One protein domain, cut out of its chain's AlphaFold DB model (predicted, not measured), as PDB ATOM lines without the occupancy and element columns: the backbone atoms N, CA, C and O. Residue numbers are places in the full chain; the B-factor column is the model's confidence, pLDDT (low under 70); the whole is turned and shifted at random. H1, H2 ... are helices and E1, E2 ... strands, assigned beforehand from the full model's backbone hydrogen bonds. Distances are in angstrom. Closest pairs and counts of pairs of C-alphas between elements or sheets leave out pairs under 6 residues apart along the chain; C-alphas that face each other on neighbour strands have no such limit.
ATOM      1  N   LYS A   2      36.563  32.198 -17.109       84.62
ATOM      2  CA  LYS A   2      36.429  30.759 -16.821       84.62
ATOM      3  C   LYS A   2      35.948  29.942 -18.023       84.62
ATOM      4  O   LYS A   2      36.506  28.895 -18.306       84.62
ATOM      5  N   SER A   3      34.975  30.467 -18.769       86.38
ATOM      6  CA  SER A   3      34.470  29.831 -19.994       86.38
ATOM      7  C   SER A   3      35.515  29.718 -21.107       86.38
ATOM      8  O   SER A   3      35.552  28.698 -21.771       86.38
ATOM      9  N   ALA A   4      36.392  30.713 -21.282       86.00
ATOM     10  CA  ALA A   4      37.424  30.656 -22.325       86.00
ATOM     11  C   ALA A   4      38.540  29.661 -21.982       86.00
ATOM     12  O   ALA A   4      39.008  28.960 -22.869       86.00
ATOM     13  N   LEU A   5      38.936  29.579 -20.706       86.31
ATOM     14  CA  LEU A   5      39.918  28.590 -20.247       86.31
ATOM     15  C   LEU A   5      39.372  27.167 -20.395       86.31
ATOM     16  O   LEU A   5      40.062  26.299 -20.916       86.31
ATOM     17  N   TRP A   6      38.103  26.964 -20.028       86.44
ATOM     18  CA  TRP A   6      37.434  25.677 -20.199       86.44
ATOM     19  C   TRP A   6      37.337  25.256 -21.669       86.44
ATOM     20  O   TRP A   6      37.622  24.110 -21.998       86.44
ATOM     21  N   ASP A   7      36.991  26.190 -22.560       87.06
ATOM     22  CA  ASP A   7      36.935  25.936 -24.004       87.06
ATOM     23  C   ASP A   7      38.335  25.646 -24.594       87.06
ATOM     24  O   ASP A   7      38.447  24.918 -25.578       87.06
ATOM     25  N   ALA A   8      39.407  26.145 -23.964       84.56
ATOM     26  CA  ALA A   8      40.801  25.814 -24.282       84.56
ATOM     27  C   ALA A   8      41.291  24.493 -23.645       84.56
ATOM     28  O   ALA A   8      42.454  24.132 -23.808       84.56
ATOM     29  N   GLY A   9      40.431  23.774 -22.912       84.25
ATOM     30  CA  GLY A   9      40.774  22.525 -22.226       84.25
ATOM     31  C   GLY A   9      41.584  22.706 -20.938       84.25
ATOM     32  O   GLY A   9      42.086  21.725 -20.394       84.25
ATOM     33  N   ILE A  10      41.713  23.938 -20.440       85.19
ATOM     34  CA  ILE A  10      42.477  24.269 -19.236       85.19
ATOM     35  C   ILE A  10      41.520  24.445 -18.058       85.19
ATOM     36  O   ILE A  10      40.549  25.207 -18.109       85.19
ATOM     37  N   ASP A  11      41.821  23.769 -16.955       83.25
ATOM     38  CA  ASP A  11      41.078  23.935 -15.717       83.25
ATOM     39  C   ASP A  11      41.458  25.252 -15.016       83.25
ATOM     40  O   ASP A  11      42.592  25.440 -14.573       83.25
ATOM     41  N   TYR A  12      40.483  26.156 -14.865       81.25
ATOM     42  CA  TYR A  12      40.691  27.466 -14.239       81.25
ATOM     43  C   TYR A  12      41.097  27.392 -12.756       81.25
ATOM     44  O   TYR A  12      41.499  28.410 -12.202       81.25
ATOM     45  N   GLU A  13      40.932  26.245 -12.091       82.94
ATOM     46  CA  GLU A  13      41.317  26.061 -10.681       82.94
ATOM     47  C   GLU A  13      42.737  25.528 -10.502       82.94
ATOM     48  O   GLU A  13      43.274  25.628  -9.400       82.94
ATOM     49  N   GLN A  14      43.312  24.939 -11.552       83.38
ATOM     50  CA  GLN A  14      44.627  24.295 -11.508       83.38
ATOM     51  C   GLN A  14      45.723  25.127 -12.171       83.38
ATOM     52  O   GLN A  14      46.893  24.912 -11.875       83.38
ATOM     53  N   ILE A  15      45.356  26.061 -13.052       84.31
ATOM     54  CA  ILE A  15      46.317  26.972 -13.670       84.31
ATOM     55  C   ILE A  15      46.952  27.886 -12.615       84.31
ATOM     56  O   ILE A  15      46.253  28.464 -11.779       84.31
ATOM     57  N   ASP A  16      48.276  28.017 -12.663       85.56
ATOM     58  CA  ASP A  16      48.996  28.968 -11.826       85.56
ATOM     59  C   ASP A  16      48.785  30.400 -12.337       85.56
ATOM     60  O   ASP A  16      48.672  30.649 -13.542       85.56
ATOM     61  N   ASP A  17      48.760  31.368 -11.418       84.88
ATOM     62  CA  ASP A  17      48.562  32.778 -11.768       84.88
ATOM     63  C   ASP A  17      49.638  33.266 -12.754       84.88
ATOM     64  O   ASP A  17      49.358  34.131 -13.585       84.88
ATOM     65  N   PHE A  18      50.865  32.741 -12.666       84.75
ATOM     66  CA  PHE A  18      51.969  33.116 -13.547       84.75
ATOM     67  C   PHE A  18      51.828  32.531 -14.959       84.75
ATOM     68  O   PHE A  18      52.008  33.252 -15.940       84.75
ATOM     69  N   ASP A  19      51.398  31.275 -15.083       83.81
ATOM     70  CA  ASP A  19      51.126  30.652 -16.387       83.81
ATOM     71  C   ASP A  19      49.999  31.383 -17.126       83.81
ATOM     72  O   ASP A  19      50.071  31.632 -18.334       83.81
ATOM     73  N   LEU A  20      48.964  31.795 -16.385       85.31
ATOM     74  CA  LEU A  20      47.895  32.624 -16.930       85.31
ATOM     75  C   LEU A  20      48.428  33.985 -17.395       85.31
ATOM     76  O   LEU A  20      48.021  34.470 -18.450       85.31
ATOM     77  N   PHE A  21      49.333  34.602 -16.631       85.75
ATOM     78  CA  PHE A  21      49.966  35.858 -17.021       85.75
ATOM     79  C   PHE A  21      50.740  35.717 -18.333       85.75
ATOM     80  O   PHE A  21      50.496  36.504 -19.243       85.75
ATOM     81  N   ILE A  22      51.562  34.674 -18.484       83.50
ATOM     82  CA  ILE A  22      52.286  34.376 -19.732       83.50
ATOM     83  C   ILE A  22      51.325  34.211 -20.919       83.50
ATOM     84  O   ILE A  22      51.581  34.689 -22.025       83.50
ATOM     85  N   MET A  23      50.195  33.532 -20.714       83.19
ATOM     86  CA  MET A  23      49.197  33.366 -21.770       83.19
ATOM     87  C   MET A  23      48.573  34.709 -22.185       83.19
ATOM     88  O   MET A  23      48.276  34.915 -23.363       83.19
ATOM     89  N   LEU A  24      48.381  35.624 -21.230       83.00
ATOM     90  CA  LEU A  24      47.775  36.936 -21.457       83.00
ATOM     91  C   LEU A  24      48.748  37.964 -22.040       83.00
ATOM     92  O   LEU A  24      48.305  38.803 -22.824       83.00
ATOM     93  N   THR A  25      50.045  37.905 -21.717       79.38
ATOM     94  CA  THR A  25      51.038  38.853 -22.255       79.38
ATOM     95  C   THR A  25      51.127  38.801 -23.775       79.38
ATOM     96  O   THR A  25      51.259  39.837 -24.416       79.38
ATOM     97  N   ARG A  26      50.915  37.624 -24.371       75.69
ATOM     98  CA  ARG A  26      50.848  37.435 -25.832       75.69
ATOM     99  C   ARG A  26      49.679  38.155 -26.502       75.69
ATOM    100  O   ARG A  26      49.720  38.415 -27.699       75.69
ATOM    101  N   GLY A  27      48.617  38.431 -25.748       73.50
ATOM    102  CA  GLY A  27      47.461  39.187 -26.219       73.50
ATOM    103  C   GLY A  27      47.564  40.692 -25.969       73.50
ATOM    104  O   GLY A  27      46.664  41.422 -26.383       73.50
ATOM    105  N   LEU A  28      48.607  41.165 -25.277       78.12
ATOM    106  CA  LEU A  28      48.796  42.585 -24.985       78.12
ATOM    107  C   LEU A  28      49.449  43.293 -26.174       78.12
ATOM    108  O   LEU A  28      50.463  42.842 -26.710       78.12
ATOM    109  N   SER A  29      48.873  44.434 -26.552       77.62
ATOM    110  CA  SER A  29      49.508  45.365 -27.478       77.62
ATOM    111  C   SER A  29      50.598  46.175 -26.777       77.62
ATOM    112  O   SER A  29      50.562  46.390 -25.561       77.62
ATOM    113  N   GLU A  30      51.535  46.683 -27.574       77.38
ATOM    114  CA  GLU A  30      52.621  47.561 -27.130       77.38
ATOM    115  C   GLU A  30      52.082  48.780 -26.358       77.38
ATOM    116  O   GLU A  30      52.556  49.102 -25.273       77.38
ATOM    117  N   GLU A  31      51.004  49.394 -26.852       78.12
ATOM    118  CA  GLU A  31      50.358  50.548 -26.213       78.12
ATOM    119  C   GLU A  31      49.853  50.243 -24.794       78.12
ATOM    120  O   GLU A  31      50.026  51.052 -23.881       78.12
ATOM    121  N   CYS A  32      49.249  49.069 -24.584       76.50
ATOM    122  CA  CYS A  32      48.765  48.669 -23.263       76.50
ATOM    123  C   CYS A  32      49.917  48.414 -22.287       76.50
ATOM    124  O   CYS A  32      49.798  48.739 -21.106       76.50
ATOM    125  N   SER A  33      51.026  47.853 -22.775       77.88
ATOM    126  CA  SER A  33      52.221  47.617 -21.962       77.88
ATOM    127  C   SER A  33      52.871  48.936 -21.541       77.88
ATOM    128  O   SER A  33      53.105  49.158 -20.350       77.88
ATOM    129  N   LYS A  34      53.047  49.859 -22.494       80.94
ATOM    130  CA  LYS A  34      53.590  51.202 -22.255       80.94
ATOM    131  C   LYS A  34      52.727  52.030 -21.312       80.94
ATOM    132  O   LYS A  34      53.252  52.804 -20.522       80.94
ATOM    133  N   PHE A  35      51.408  51.850 -21.322       80.06
ATOM    134  CA  PHE A  35      50.542  52.568 -20.387       80.06
ATOM    135  C   PHE A  35      50.847  52.246 -18.913       80.06
ATOM    136  O   PHE A  35      50.765  53.129 -18.064       80.06
ATOM    137  N   ILE A  36      51.193  50.992 -18.600       78.38
ATOM    138  CA  ILE A  36      51.447  50.547 -17.219       78.38
ATOM    139  C   ILE A  36      52.927  50.682 -16.854       78.38
ATOM    140  O   ILE A  36      53.249  51.125 -15.754       78.38
ATOM    141  N   PHE A  37      53.821  50.288 -17.763       78.88
ATOM    142  CA  PHE A  37      55.252  50.153 -17.485       78.88
ATOM    143  C   PHE A  37      56.126  51.208 -18.163       78.88
ATOM    144  O   PHE A  37      57.343  51.176 -17.989       78.88
ATOM    145  N   TYR A  38      55.519  52.141 -18.900       76.50
ATOM    146  CA  TYR A  38      56.159  53.234 -19.634       76.50
ATOM    147  C   TYR A  38      57.112  52.767 -20.746       76.50
ATOM    148  O   TYR A  38      56.753  52.839 -21.918       76.50
ATOM    149  N   ASP A  39      58.271  52.219 -20.380       76.94
ATOM    150  CA  ASP A  39      59.338  51.802 -21.299       76.94
ATOM    151  C   ASP A  39      59.382  50.284 -21.546       76.94
ATOM    152  O   ASP A  39      60.155  49.811 -22.380       76.94
ATOM    153  N   LEU A  40      58.581  49.494 -20.821       76.19
ATOM    154  CA  LEU A  40      58.597  48.034 -20.937       76.19
ATOM    155  C   LEU A  40      57.556  47.537 -21.949       76.19
ATOM    156  O   LEU A  40      56.349  47.680 -21.737       76.19
ATOM    157  N   ASP A  41      58.026  46.852 -22.991       76.38
ATOM    158  CA  ASP A  41      57.186  46.189 -23.991       76.38
ATOM    159  C   ASP A  41      57.066  44.689 -23.701       76.38
ATOM    160  O   ASP A  41      57.920  43.902 -24.103       76.38
ATOM    161  N   LEU A  42      55.977  44.264 -23.052       74.38
ATOM    162  CA  LEU A  42      55.724  42.852 -22.732       74.38
ATOM    163  C   LEU A  42      55.498  41.966 -23.969       74.38
ATOM    164  O   LEU A  42      55.620  40.748 -23.873       74.38
ATOM    165  N   SER A  43      55.193  42.554 -25.128       72.75
ATOM    166  CA  SER A  43      54.975  41.816 -26.377       72.75
ATOM    167  C   SER A  43      56.257  41.191 -26.949       72.75
ATOM    168  O   SER A  43      56.158  40.254 -27.731       72.75
ATOM    169  N   LYS A  44      57.440  41.699 -26.569       73.44
ATOM    170  CA  LYS A  44      58.763  41.219 -27.028       73.44
ATOM    171  C   LYS A  44      59.388  40.175 -26.091       73.44
ATOM    172  O   LYS A  44      60.546  39.809 -26.249       73.44
ATOM    173  N   PHE A  45      58.648  39.735 -25.073       77.94
ATOM    174  CA  PHE A  45      59.141  38.742 -24.126       77.94
ATOM    175  C   PHE A  45      58.861  37.331 -24.637       77.94
ATOM    176  O   PHE A  45      57.713  36.969 -24.907       77.94
ATOM    177  N   ASP A  46      59.910  36.521 -24.672       74.00
ATOM    178  CA  ASP A  46      59.857  35.111 -25.006       74.00
ATOM    179  C   ASP A  46      59.894  34.234 -23.756       74.00
ATOM    180  O   ASP A  46      60.463  34.573 -22.713       74.00
ATOM    181  N   ILE A  47      59.274  33.061 -23.880       76.00
ATOM    182  CA  ILE A  47      59.319  32.040 -22.839       76.00
ATOM    183  C   ILE A  47      60.676  31.351 -22.912       76.00
ATOM    184  O   ILE A  47      60.975  30.652 -23.881       76.00
ATOM    185  N   CYS A  48      61.468  31.508 -21.862       68.25
ATOM    186  CA  CYS A  48      62.699  30.769 -21.663       68.25
ATOM    187  C   CYS A  48      62.510  29.760 -20.525       68.25
ATOM    188  O   CYS A  48      61.739  29.982 -19.594       68.25
ATOM    189  N   LEU A  49      63.205  28.630 -20.612       68.62
ATOM    190  CA  LEU A  49      63.377  27.736 -19.473       68.62
ATOM    191  C   LEU A  49      64.681  28.126 -18.798       68.62
ATOM    192  O   LEU A  49      65.727  28.154 -19.456       68.62
ATOM    193  N   ASP A  50      64.613  28.453 -17.514       67.12
ATOM    194  CA  ASP A  50      65.822  28.715 -16.756       67.12
ATOM    195  C   ASP A  50      66.628  27.416 -16.593       67.12
ATOM    196  O   ASP A  50      66.082  26.337 -16.341       67.12
ATOM    197  N   THR A  51      67.942  27.510 -16.794       61.06
ATOM    198  CA  THR A  51      68.828  26.337 -16.877       61.06
ATOM    199  C   THR A  51      69.150  25.775 -15.490       61.06
ATOM    200  O   THR A  51      69.485  24.598 -15.374       61.06
ATOM    201  N   GLU A  52      69.009  26.589 -14.437       61.94
ATOM    202  CA  GLU A  52      69.276  26.194 -13.049       61.94
ATOM    203  C   GLU A  52      68.018  25.691 -12.328       61.94
ATOM    204  O   GLU A  52      68.084  24.709 -11.588       61.94
ATOM    205  N   SER A  53      66.865  26.314 -12.587       59.47
ATOM    206  CA  SER A  53      65.629  26.060 -11.831       59.47
ATOM    207  C   SER A  53      64.635  25.128 -12.543       59.47
ATOM    208  O   SER A  53      63.705  24.636 -11.911       59.47
ATOM    209  N   GLN A  54      64.797  24.891 -13.857       61.62
ATOM    210  CA  GLN A  54      63.780  24.282 -14.743       61.62
ATOM    211  C   GLN A  54      62.411  24.992 -14.723       61.62
ATOM    212  O   GLN A  54      61.423  24.460 -15.233       61.62
ATOM    213  N   GLU A  55      62.342  26.196 -14.156       70.00
ATOM    214  CA  GLU A  55      61.123  26.990 -14.107       70.00
ATOM    215  C   GLU A  55      60.958  27.797 -15.398       70.00
ATOM    216  O   GLU A  55      61.920  28.179 -16.074       70.00
ATOM    217  N   VAL A  56      59.697  28.020 -15.761       72.25
ATOM    218  CA  VAL A  56      59.322  28.858 -16.896       72.25
ATOM    219  C   VAL A  56      59.591  30.308 -16.507       72.25
ATOM    220  O   VAL A  56      59.112  30.757 -15.470       72.25
ATOM    221  N   VAL A  57      60.340  31.043 -17.324       77.31
ATOM    222  CA  VAL A  57      60.656  32.460 -17.105       77.31
ATOM    223  C   VAL A  57      60.371  33.260 -18.373       77.31
ATOM    224  O   VAL A  57      60.475  32.749 -19.489       77.31
ATOM    225  N   LEU A  58      59.977  34.523 -18.217       76.62
ATOM    226  CA  LEU A  58      59.780  35.440 -19.342       76.62
ATOM    227  C   LEU A  58      61.025  36.310 -19.493       76.62
ATOM    228  O   LEU A  58      61.352  37.067 -18.583       76.62
ATOM    229  N   ALA A  59      61.699  36.238 -20.636       76.44
ATOM    230  CA  ALA A  59      62.883  37.043 -20.918       76.44
ATOM    231  C   ALA A  59      62.686  37.868 -22.189       76.44
ATOM    232  O   ALA A  59      62.080  37.403 -23.150       76.44
ATOM    233  N   ASN A  60      63.201  39.095 -22.200       77.88
ATOM    234  CA  ASN A  60      63.238  39.907 -23.417       77.88
ATOM    235  C   ASN A  60      64.256  39.337 -24.431       77.88
ATOM    236  O   ASN A  60      65.174  38.617 -24.024       77.88
ATOM    237  N   GLU A  61      64.147  39.705 -25.713       67.62
ATOM    238  CA  GLU A  61      65.071  39.287 -26.788       67.62
ATOM    239  C   GLU A  61      66.550  39.531 -26.412       67.62
ATOM    240  O   GLU A  61      67.402  38.664 -26.610       67.62
ATOM    241  N   ASP A  62      66.840  40.660 -25.752       65.56
ATOM    242  CA  ASP A  62      68.188  41.035 -25.298       65.56
ATOM    243  C   ASP A  62      68.621  40.370 -23.972       65.56
ATOM    244  O   ASP A  62      69.724  40.616 -23.482       65.56
ATOM    245  N   ARG A  63      67.751  39.567 -23.338       64.94
ATOM    246  CA  ARG A  63      67.927  38.953 -22.000       64.94
ATOM    247  C   ARG A  63      68.318  39.923 -20.873       64.94
ATOM    248  O   ARG A  63      68.817  39.503 -19.833       64.94
ATOM    249  N   THR A  64      68.075  41.219 -21.048       70.88
ATOM    250  CA  THR A  64      68.377  42.254 -20.045       70.88
ATOM    251  C   THR A  64      67.409  42.229 -18.867       70.88
ATOM    252  O   THR A  64      67.793  42.546 -17.744       70.88
ATOM    253  N   ILE A  65      66.158  41.844 -19.121       77.06
ATOM    254  CA  ILE A  65      65.091  41.768 -18.125       77.06
ATOM    255  C   ILE A  65      64.533  40.351 -18.146       77.06
ATOM    256  O   ILE A  65      64.031  39.890 -19.173       77.06
ATOM    257  N   ILE A  66      64.627  39.687 -16.996       82.06
ATOM    258  CA  ILE A  66      64.084  38.354 -16.751       82.06
ATOM    259  C   ILE A  66      62.998  38.498 -15.688       82.06
ATOM    260  O   ILE A  66      63.219  39.077 -14.622       82.06
ATOM    261  N   ILE A  67      61.801  38.021 -16.009       82.62
ATOM    262  CA  ILE A  67      60.644  38.021 -15.124       82.62
ATOM    263  C   ILE A  67      60.448  36.599 -14.608       82.62
ATOM    264  O   ILE A  67      59.842  35.754 -15.271       82.62
ATOM    265  N   ASP A  68      60.935  36.384 -13.390       84.56
ATOM    266  CA  ASP A  68      60.678  35.182 -12.601       84.56
ATOM    267  C   ASP A  68      59.342  35.278 -11.863       84.56
ATOM    268  O   ASP A  68      58.780  36.363 -11.667       84.56
ATOM    269  N   LYS A  69      58.875  34.148 -11.327       84.94
ATOM    270  CA  LYS A  69      57.649  34.068 -10.520       84.94
ATOM    271  C   LYS A  69      57.649  35.009  -9.304       84.94
ATOM    272  O   LYS A  69      56.602  35.548  -8.934       84.94
ATOM    273  N   LEU A  70      58.810  35.242  -8.685       86.25
ATOM    274  CA  LEU A  70      58.946  36.193  -7.573       86.25
ATOM    275  C   LEU A  70      58.806  37.645  -8.039       86.25
ATOM    276  O   LEU A  70      58.061  38.416  -7.432       86.25
ATOM    277  N   LEU A  71      59.485  38.006  -9.129       86.31
ATOM    278  CA  LEU A  71      59.443  39.355  -9.692       86.31
ATOM    279  C   LEU A  71      58.039  39.682 -10.217       86.31
ATOM    280  O   LEU A  71      57.499  40.751  -9.938       86.31
ATOM    281  N   TYR A  72      57.400  38.708 -10.862       88.81
ATOM    282  CA  TYR A  72      55.991  38.751 -11.235       88.81
ATOM    283  C   TYR A  72      55.080  39.096 -10.053       88.81
ATOM    284  O   TYR A  72      54.237  39.988 -10.161       88.81
ATOM    285  N   ARG A  73      55.256  38.425  -8.909       89.44
ATOM    286  CA  ARG A  73      54.427  38.671  -7.725       89.44
ATOM    287  C   ARG A  73      54.565  40.108  -7.225       89.44
ATOM    288  O   ARG A  73      53.552  40.738  -6.935       89.44
ATOM    289  N   VAL A  74      55.788  40.638  -7.182       89.94
ATOM    290  CA  VAL A  74      56.047  42.033  -6.784       89.94
ATOM    291  C   VAL A  74      55.376  43.013  -7.749       89.94
ATOM    292  O   VAL A  74      54.700  43.940  -7.302       89.94
ATOM    293  N   ILE A  75      55.499  42.782  -9.060       88.25
ATOM    294  CA  ILE A  75      54.845  43.607 -10.086       88.25
ATOM    295  C   ILE A  75      53.330  43.601  -9.897       88.25
ATOM    296  O   ILE A  75      52.694  44.653  -9.872       88.25
ATOM    297  N   ILE A  76      52.735  42.418  -9.756       88.75
ATOM    298  CA  ILE A  76      51.291  42.281  -9.611       88.75
ATOM    299  C   ILE A  76      50.788  42.940  -8.335       88.75
ATOM    300  O   ILE A  76      49.760  43.617  -8.376       88.75
ATOM    301  N   ASP A  77      51.478  42.758  -7.213       89.94
ATOM    302  CA  ASP A  77      51.078  43.368  -5.950       89.94
ATOM    303  C   ASP A  77      51.164  44.903  -6.044       89.94
ATOM    304  O   ASP A  77      50.253  45.604  -5.592       89.94
ATOM    305  N   TYR A  78      52.166  45.441  -6.743       90.00
ATOM    306  CA  TYR A  78      52.246  46.871  -7.041       90.00
ATOM    307  C   TYR A  78      51.083  47.359  -7.925       90.00
ATOM    308  O   TYR A  78      50.355  48.278  -7.554       90.00
ATOM    309  N   VAL A  79      50.820  46.711  -9.061       89.00
ATOM    310  CA  VAL A  79      49.720  47.105  -9.963       89.00
ATOM    311  C   VAL A  79      48.363  47.012  -9.249       89.00
ATOM    312  O   VAL A  79      47.523  47.911  -9.352       89.00
ATOM    313  N   ARG A  80      48.143  45.955  -8.459       89.12
ATOM    314  CA  ARG A  80      46.920  45.774  -7.662       89.12
ATOM    315  C   ARG A  80      46.740  46.879  -6.629       89.12
ATOM    316  O   ARG A  80      45.626  47.381  -6.482       89.12
ATOM    317  N   THR A  81      47.804  47.265  -5.926       87.94
ATOM    318  CA  THR A  81      47.738  48.326  -4.911       87.94
ATOM    319  C   THR A  81      47.450  49.688  -5.537       87.94
ATOM    320  O   THR A  81      46.545  50.373  -5.056       87.94
ATOM    321  N   VAL A  82      48.104  50.026  -6.656       88.06
ATOM    322  CA  VAL A  82      47.868  51.270  -7.416       88.06
ATOM    323  C   VAL A  82      46.415  51.392  -7.881       88.06
ATOM    324  O   VAL A  82      45.790  52.434  -7.693       88.06
ATOM    325  N   HIS A  83      45.842  50.323  -8.438       86.44
ATOM    326  CA  HIS A  83      44.456  50.325  -8.919       86.44
ATOM    327  C   HIS A  83      43.413  49.988  -7.839       86.44
ATOM    328  O   HIS A  83      42.216  49.956  -8.125       86.44
ATOM    329  N   GLY A  84      43.839  49.695  -6.607       83.62
ATOM    330  CA  GLY A  84      42.949  49.285  -5.521       83.62
ATOM    331  C   GLY A  84      42.181  47.983  -5.785       83.62
ATOM    332  O   GLY A  84      41.078  47.812  -5.266       83.62
ATOM    333  N   ILE A  85      42.742  47.072  -6.582       87.50
ATOM    334  CA  ILE A  85      42.109  45.806  -6.962       87.50
ATOM    335  C   ILE A  85      42.442  44.736  -5.924       87.50
ATOM    336  O   ILE A  85      43.605  44.429  -5.677       87.50
ATOM    337  N   VAL A  86      41.408  44.107  -5.364       85.38
ATOM    338  CA  VAL A  86      41.560  42.949  -4.474       85.38
ATOM    339  C   VAL A  86      41.381  41.664  -5.290       85.38
ATOM    340  O   VAL A  86      40.362  41.530  -5.979       85.38
ATOM    341  N   PRO A  87      42.331  40.709  -5.242       84.88
ATOM    342  CA  PRO A  87      42.209  39.462  -5.984       84.88
ATOM    343  C   PRO A  87      41.012  38.657  -5.476       84.88
ATOM    344  O   PRO A  87      40.860  38.405  -4.279       84.88
ATOM    345  N   LYS A  88      40.156  38.228  -6.403       84.31
ATOM    346  CA  LYS A  88      39.003  37.386  -6.091       84.31
ATOM    347  C   LYS A  88      39.338  35.925  -6.370       84.31
ATOM    348  O   LYS A  88      39.232  35.467  -7.504       84.31
ATOM    349  N   ILE A  89      39.712  35.196  -5.324       82.56
ATOM    350  CA  ILE A  89      39.987  33.759  -5.410       82.56
ATOM    351  C   ILE A  89      38.652  33.014  -5.327       82.56
ATOM    352  O   ILE A  89      38.006  32.983  -4.282       82.56
ATOM    353  N   GLU A  90      38.215  32.427  -6.439       80.00
ATOM    354  CA  GLU A  90      37.001  31.607  -6.498       80.00
ATOM    355  C   GLU A  90      37.378  30.138  -6.693       80.00
ATOM    356  O   GLU A  90      37.810  29.758  -7.781       80.00
ATOM    357  N   LYS A  91      37.169  29.318  -5.657       83.38
ATOM    358  CA  LYS A  91      37.309  27.858  -5.716       83.38
ATOM    359  C   LYS A  91      35.938  27.199  -5.606       83.38
ATOM    360  O   LYS A  91      35.134  27.578  -4.753       83.38
ATOM    361  N   SER A  92      35.657  26.237  -6.477       84.19
ATOM    362  CA  SER A  92      34.463  25.404  -6.391       84.19
ATOM    363  C   SER A  92      34.679  24.267  -5.390       84.19
ATOM    364  O   SER A  92      35.789  23.782  -5.201       84.19
ATOM    365  N   PHE A  93      33.601  23.864  -4.717       80.50
ATOM    366  CA  PHE A  93      33.625  22.712  -3.811       80.50
ATOM    367  C   PHE A  93      33.300  21.403  -4.549       80.50
ATOM    368  O   PHE A  93      33.879  20.367  -4.254       80.50
ATOM    369  N   ASN A  94      32.396  21.469  -5.537       90.56
ATOM    370  CA  ASN A  94      31.907  20.321  -6.303       90.56
ATOM    371  C   ASN A  94      32.036  20.561  -7.811       90.56
ATOM    372  O   ASN A  94      31.877  21.691  -8.280       90.56
ATOM    373  N   GLU A  95      32.159  19.477  -8.579       87.12
ATOM    374  CA  GLU A  95      32.208  19.517 -10.046       87.12
ATOM    375  C   GLU A  95      30.945  20.150 -10.665       87.12
ATOM    376  O   GLU A  95      31.022  20.930 -11.612       87.12
ATOM    377  N   LEU A  96      29.764  19.903 -10.085       89.19
ATOM    378  CA  LEU A  96      28.523  20.565 -10.515       89.19
ATOM    379  C   LEU A  96      28.589  22.087 -10.330       89.19
ATOM    380  O   LEU A  96      28.164  22.845 -11.204       89.19
ATOM    381  N   THR A  97      29.143  22.545  -9.206       88.81
ATOM    382  CA  THR A  97      29.319  23.975  -8.926       88.81
ATOM    383  C   THR A  97      30.315  24.591  -9.903       88.81
ATOM    384  O   THR A  97      30.066  25.684 -10.407       88.81
ATOM    385  N   LYS A  98      31.391  23.871 -10.234       88.69
ATOM    386  CA  LYS A  98      32.379  24.265 -11.244       88.69
ATOM    387  C   LYS A  98      31.748  24.509 -12.612       88.69
ATOM    388  O   LYS A  98      31.899  25.593 -13.175       88.69
ATOM    389  N   ARG A  99      30.967  23.543 -13.107       88.88
ATOM    390  CA  ARG A  99      30.233  23.666 -14.380       88.88
ATOM    391  C   ARG A  99      29.278  24.859 -14.358       88.88
ATOM    392  O   ARG A  99      29.305  25.689 -15.260       88.88
ATOM    393  N   LYS A 100      28.530  25.036 -13.263       92.25
ATOM    394  CA  LYS A 100      27.628  26.184 -13.101       92.25
ATOM    395  C   LYS A 100      28.366  27.530 -13.122       92.25
ATOM    396  O   LYS A 100      27.858  28.489 -13.695       92.25
ATOM    397  N   LEU A 101      29.555  27.626 -12.523       90.19
ATOM    398  CA  LEU A 101      30.375  28.845 -12.569       90.19
ATOM    399  C   LEU A 101      30.855  29.169 -13.991       90.19
ATOM    400  O   LEU A 101      30.891  30.342 -14.368       90.19
ATOM    401  N   ILE A 102      31.187  28.147 -14.781       91.62
ATOM    402  CA  ILE A 102      31.557  28.292 -16.195       91.62
ATOM    403  C   ILE A 102      30.365  28.804 -17.015       91.62
ATOM    404  O   ILE A 102      30.506  29.775 -17.763       91.62
ATOM    405  N   ASP A 103      29.179  28.226 -16.815       92.00
ATOM    406  CA  ASP A 103      27.957  28.650 -17.506       92.00
ATOM    407  C   ASP A 103      27.570  30.091 -17.156       92.00
ATOM    408  O   ASP A 103      27.242  30.890 -18.037       92.00
ATOM    409  N   LEU A 104      27.681  30.466 -15.877       92.00
ATOM    410  CA  LEU A 104      27.463  31.843 -15.432       92.00
ATOM    411  C   LEU A 104      28.469  32.818 -16.064       92.00
ATOM    412  O   LEU A 104      28.087  33.932 -16.424       92.00
ATOM    413  N   ASP A 105      29.739  32.432 -16.226       91.50
ATOM    414  CA  ASP A 105      30.740  33.249 -16.931       91.50
ATOM    415  C   ASP A 105      30.372  33.430 -18.412       91.50
ATOM    416  O   ASP A 105      30.462  34.543 -18.936       91.50
ATOM    417  N   ARG A 106      29.884  32.373 -19.075       92.38
ATOM    418  CA  ARG A 106      29.421  32.431 -20.470       92.38
ATOM    419  C   ARG A 106      28.203  33.350 -20.625       92.38
ATOM    420  O   ARG A 106      28.205  34.226 -21.487       92.38
ATOM    421  N   GLN A 107      27.208  33.237 -19.743       92.31
ATOM    422  CA  GLN A 107      26.039  34.129 -19.727       92.31
ATOM    423  C   GLN A 107      26.421  35.594 -19.465       92.31
ATOM    424  O   GLN A 107      25.895  36.511 -20.106       92.31
ATOM    425  N   LYS A 108      27.370  35.845 -18.555       90.75
ATOM    426  CA  LYS A 108      27.897  37.194 -18.300       90.75
ATOM    427  C   LYS A 108      28.585  37.784 -19.529       90.75
ATOM    428  O   LYS A 108      28.352  38.953 -19.826       90.75
ATOM    429  N   LYS A 109      29.381  37.001 -20.264       88.69
ATOM    430  CA  LYS A 109      30.001  37.454 -21.521       88.69
ATOM    431  C   LYS A 109      28.949  37.831 -22.565       88.69
ATOM    432  O   LYS A 109      28.998  38.940 -23.087       88.69
ATOM    433  N   LEU A 110      27.965  36.960 -22.801       89.62
ATOM    434  CA  LEU A 110      26.886  37.204 -23.768       89.62
ATOM    435  C   LEU A 110      26.065  38.451 -23.417       89.62
ATOM    436  O   LEU A 110      25.818  39.304 -24.263       89.62
ATOM    437  N   SER A 111      25.686  38.595 -22.146       88.19
ATOM    438  CA  SER A 111      24.940  39.770 -21.685       88.19
ATOM    439  C   SER A 111      25.766  41.057 -21.699       88.19
ATOM    440  O   SER A 111      25.186  42.134 -21.786       88.19
ATOM    441  N   SER A 112      27.096  40.971 -21.611       86.12
ATOM    442  CA  SER A 112      27.987  42.136 -21.673       86.12
ATOM    443  C   SER A 112      28.306  42.557 -23.103       86.12
ATOM    444  O   SER A 112      28.457  43.749 -23.338       86.12
ATOM    445  N   ALA A 113      28.325  41.623 -24.060       87.25
ATOM    446  CA  ALA A 113      28.538  41.924 -25.479       87.25
ATOM    447  C   ALA A 113      27.504  42.919 -26.035       87.25
ATOM    448  O   ALA A 113      27.825  43.736 -26.891       87.25
ATOM    449  N   ASN A 114      26.280  42.895 -25.498       84.44
ATOM    450  CA  ASN A 114      25.193  43.784 -25.910       84.44
ATOM    451  C   ASN A 114      25.100  45.085 -25.089       84.44
ATOM    452  O   ASN A 114      24.233  45.918 -25.358       84.44
ATOM    453  N   LYS A 115      25.935  45.277 -24.058       88.75
ATOM    454  CA  LYS A 115      25.880  46.476 -23.207       88.75
ATOM    455  C   LYS A 115      26.726  47.596 -23.800       88.75
ATOM    456  O   LYS A 115      27.864  47.383 -24.205       88.75
TER     457      LYS A 115
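Overview. This is residues 2 to 115 of the 190 residues of an uncharacterized protein of Firmicutes bacterium CAG:466 (UniProt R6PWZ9). Two unequal parts make a loose whole: in the larger one H2, near the middle of the whole, has the hairpin of E1 and E2 beside it, H4 starting close to its first residues and H3 set off beyond its last ones, and in the smaller one the long helix H5 has the short H1 set crosswise at its side. Two links, residues 8 to 16 and residues 84 to 94, bridge the parts, and residues 110 to 115, of which 110 to 113 belong to H5, stick out. The printed part has 114 residues, with five named helices and two named strands in the order H1, H2, H3, E1, E2, H4, H5; the sheet E1 - E2 is antiparallel and the class is mostly helix. The whole is loose, with a radius of gyration of the C-alphas of 16.5 A and spans of 45 by 35 by 25 A.

Along the chain. Strand E1 covers residues 45 to 49, 12.7 A from first to last C-alpha, and E2 covers residues 56 to 60, 13.4 A. H2 is residues 17 to 25, 12.4 A long, and H3 is residues 30 to 37. H4, residues 69 to 83, measures 21.0 A and begins at C-alpha 69 (57.649, 34.068, -10.520). H1, residues 2 to 7, begins at C-alpha 2 (36.429, 30.759, -16.821). H5, residues 95 to 113, is the longest helix at 27.5 A and ends at C-alpha 113 (28.538, 41.924, -25.479).

Arrangement. E1 and E2 form a hairpin, antiparallel at 141 degrees; N 46 and O 59 are 2.8 A apart and N 57 and O 48 2.9 A, both within hydrogen-bond range. Residues 58 to 59 of E2 also make a short antiparallel pairing with residues 66 to 67. The closest C-alphas of H2 and E2 are those of Ile 22 and Leu 58, 7.6 A apart, and H2 and E1 are near each other, with 5 pairs of C-alphas within 10 A. H2 and H4 are close but not clearly touching, about perpendicular at 74 degrees; their closest C-alphas, of Phe 18 and Lys 69, are 6.5 A apart. H3 touches no helix, and it is only just apart from H4, at 8.2 A. H5 touches H1 with its residues 101 to 106 alone; the closest C-alphas, of Ser 3 and Ile 102, are 5.0 A apart, and the lines are about perpendicular at 81 degrees. H5 is apart from H2, H3, H4, E1 and E2. Every O i to N i+4 pair is within hydrogen-bond range in H1, H2, H4 and H5, and 3 of 4 are in H3.

Size, cuts and confidence. The C-alphas farthest apart, of Glu 52 and Asn 114, are 49.2 A apart. The printed part has no cut. The link from H4 to H5, 11 residues, is long, and that from H2 to H3 is tight. Residues 110 to 115, of which 110 to 113 belong to H5, stand free. The mean pLDDT of the printed part is 81.9, and residues 48 to 54 and 61 to 63 are under 70.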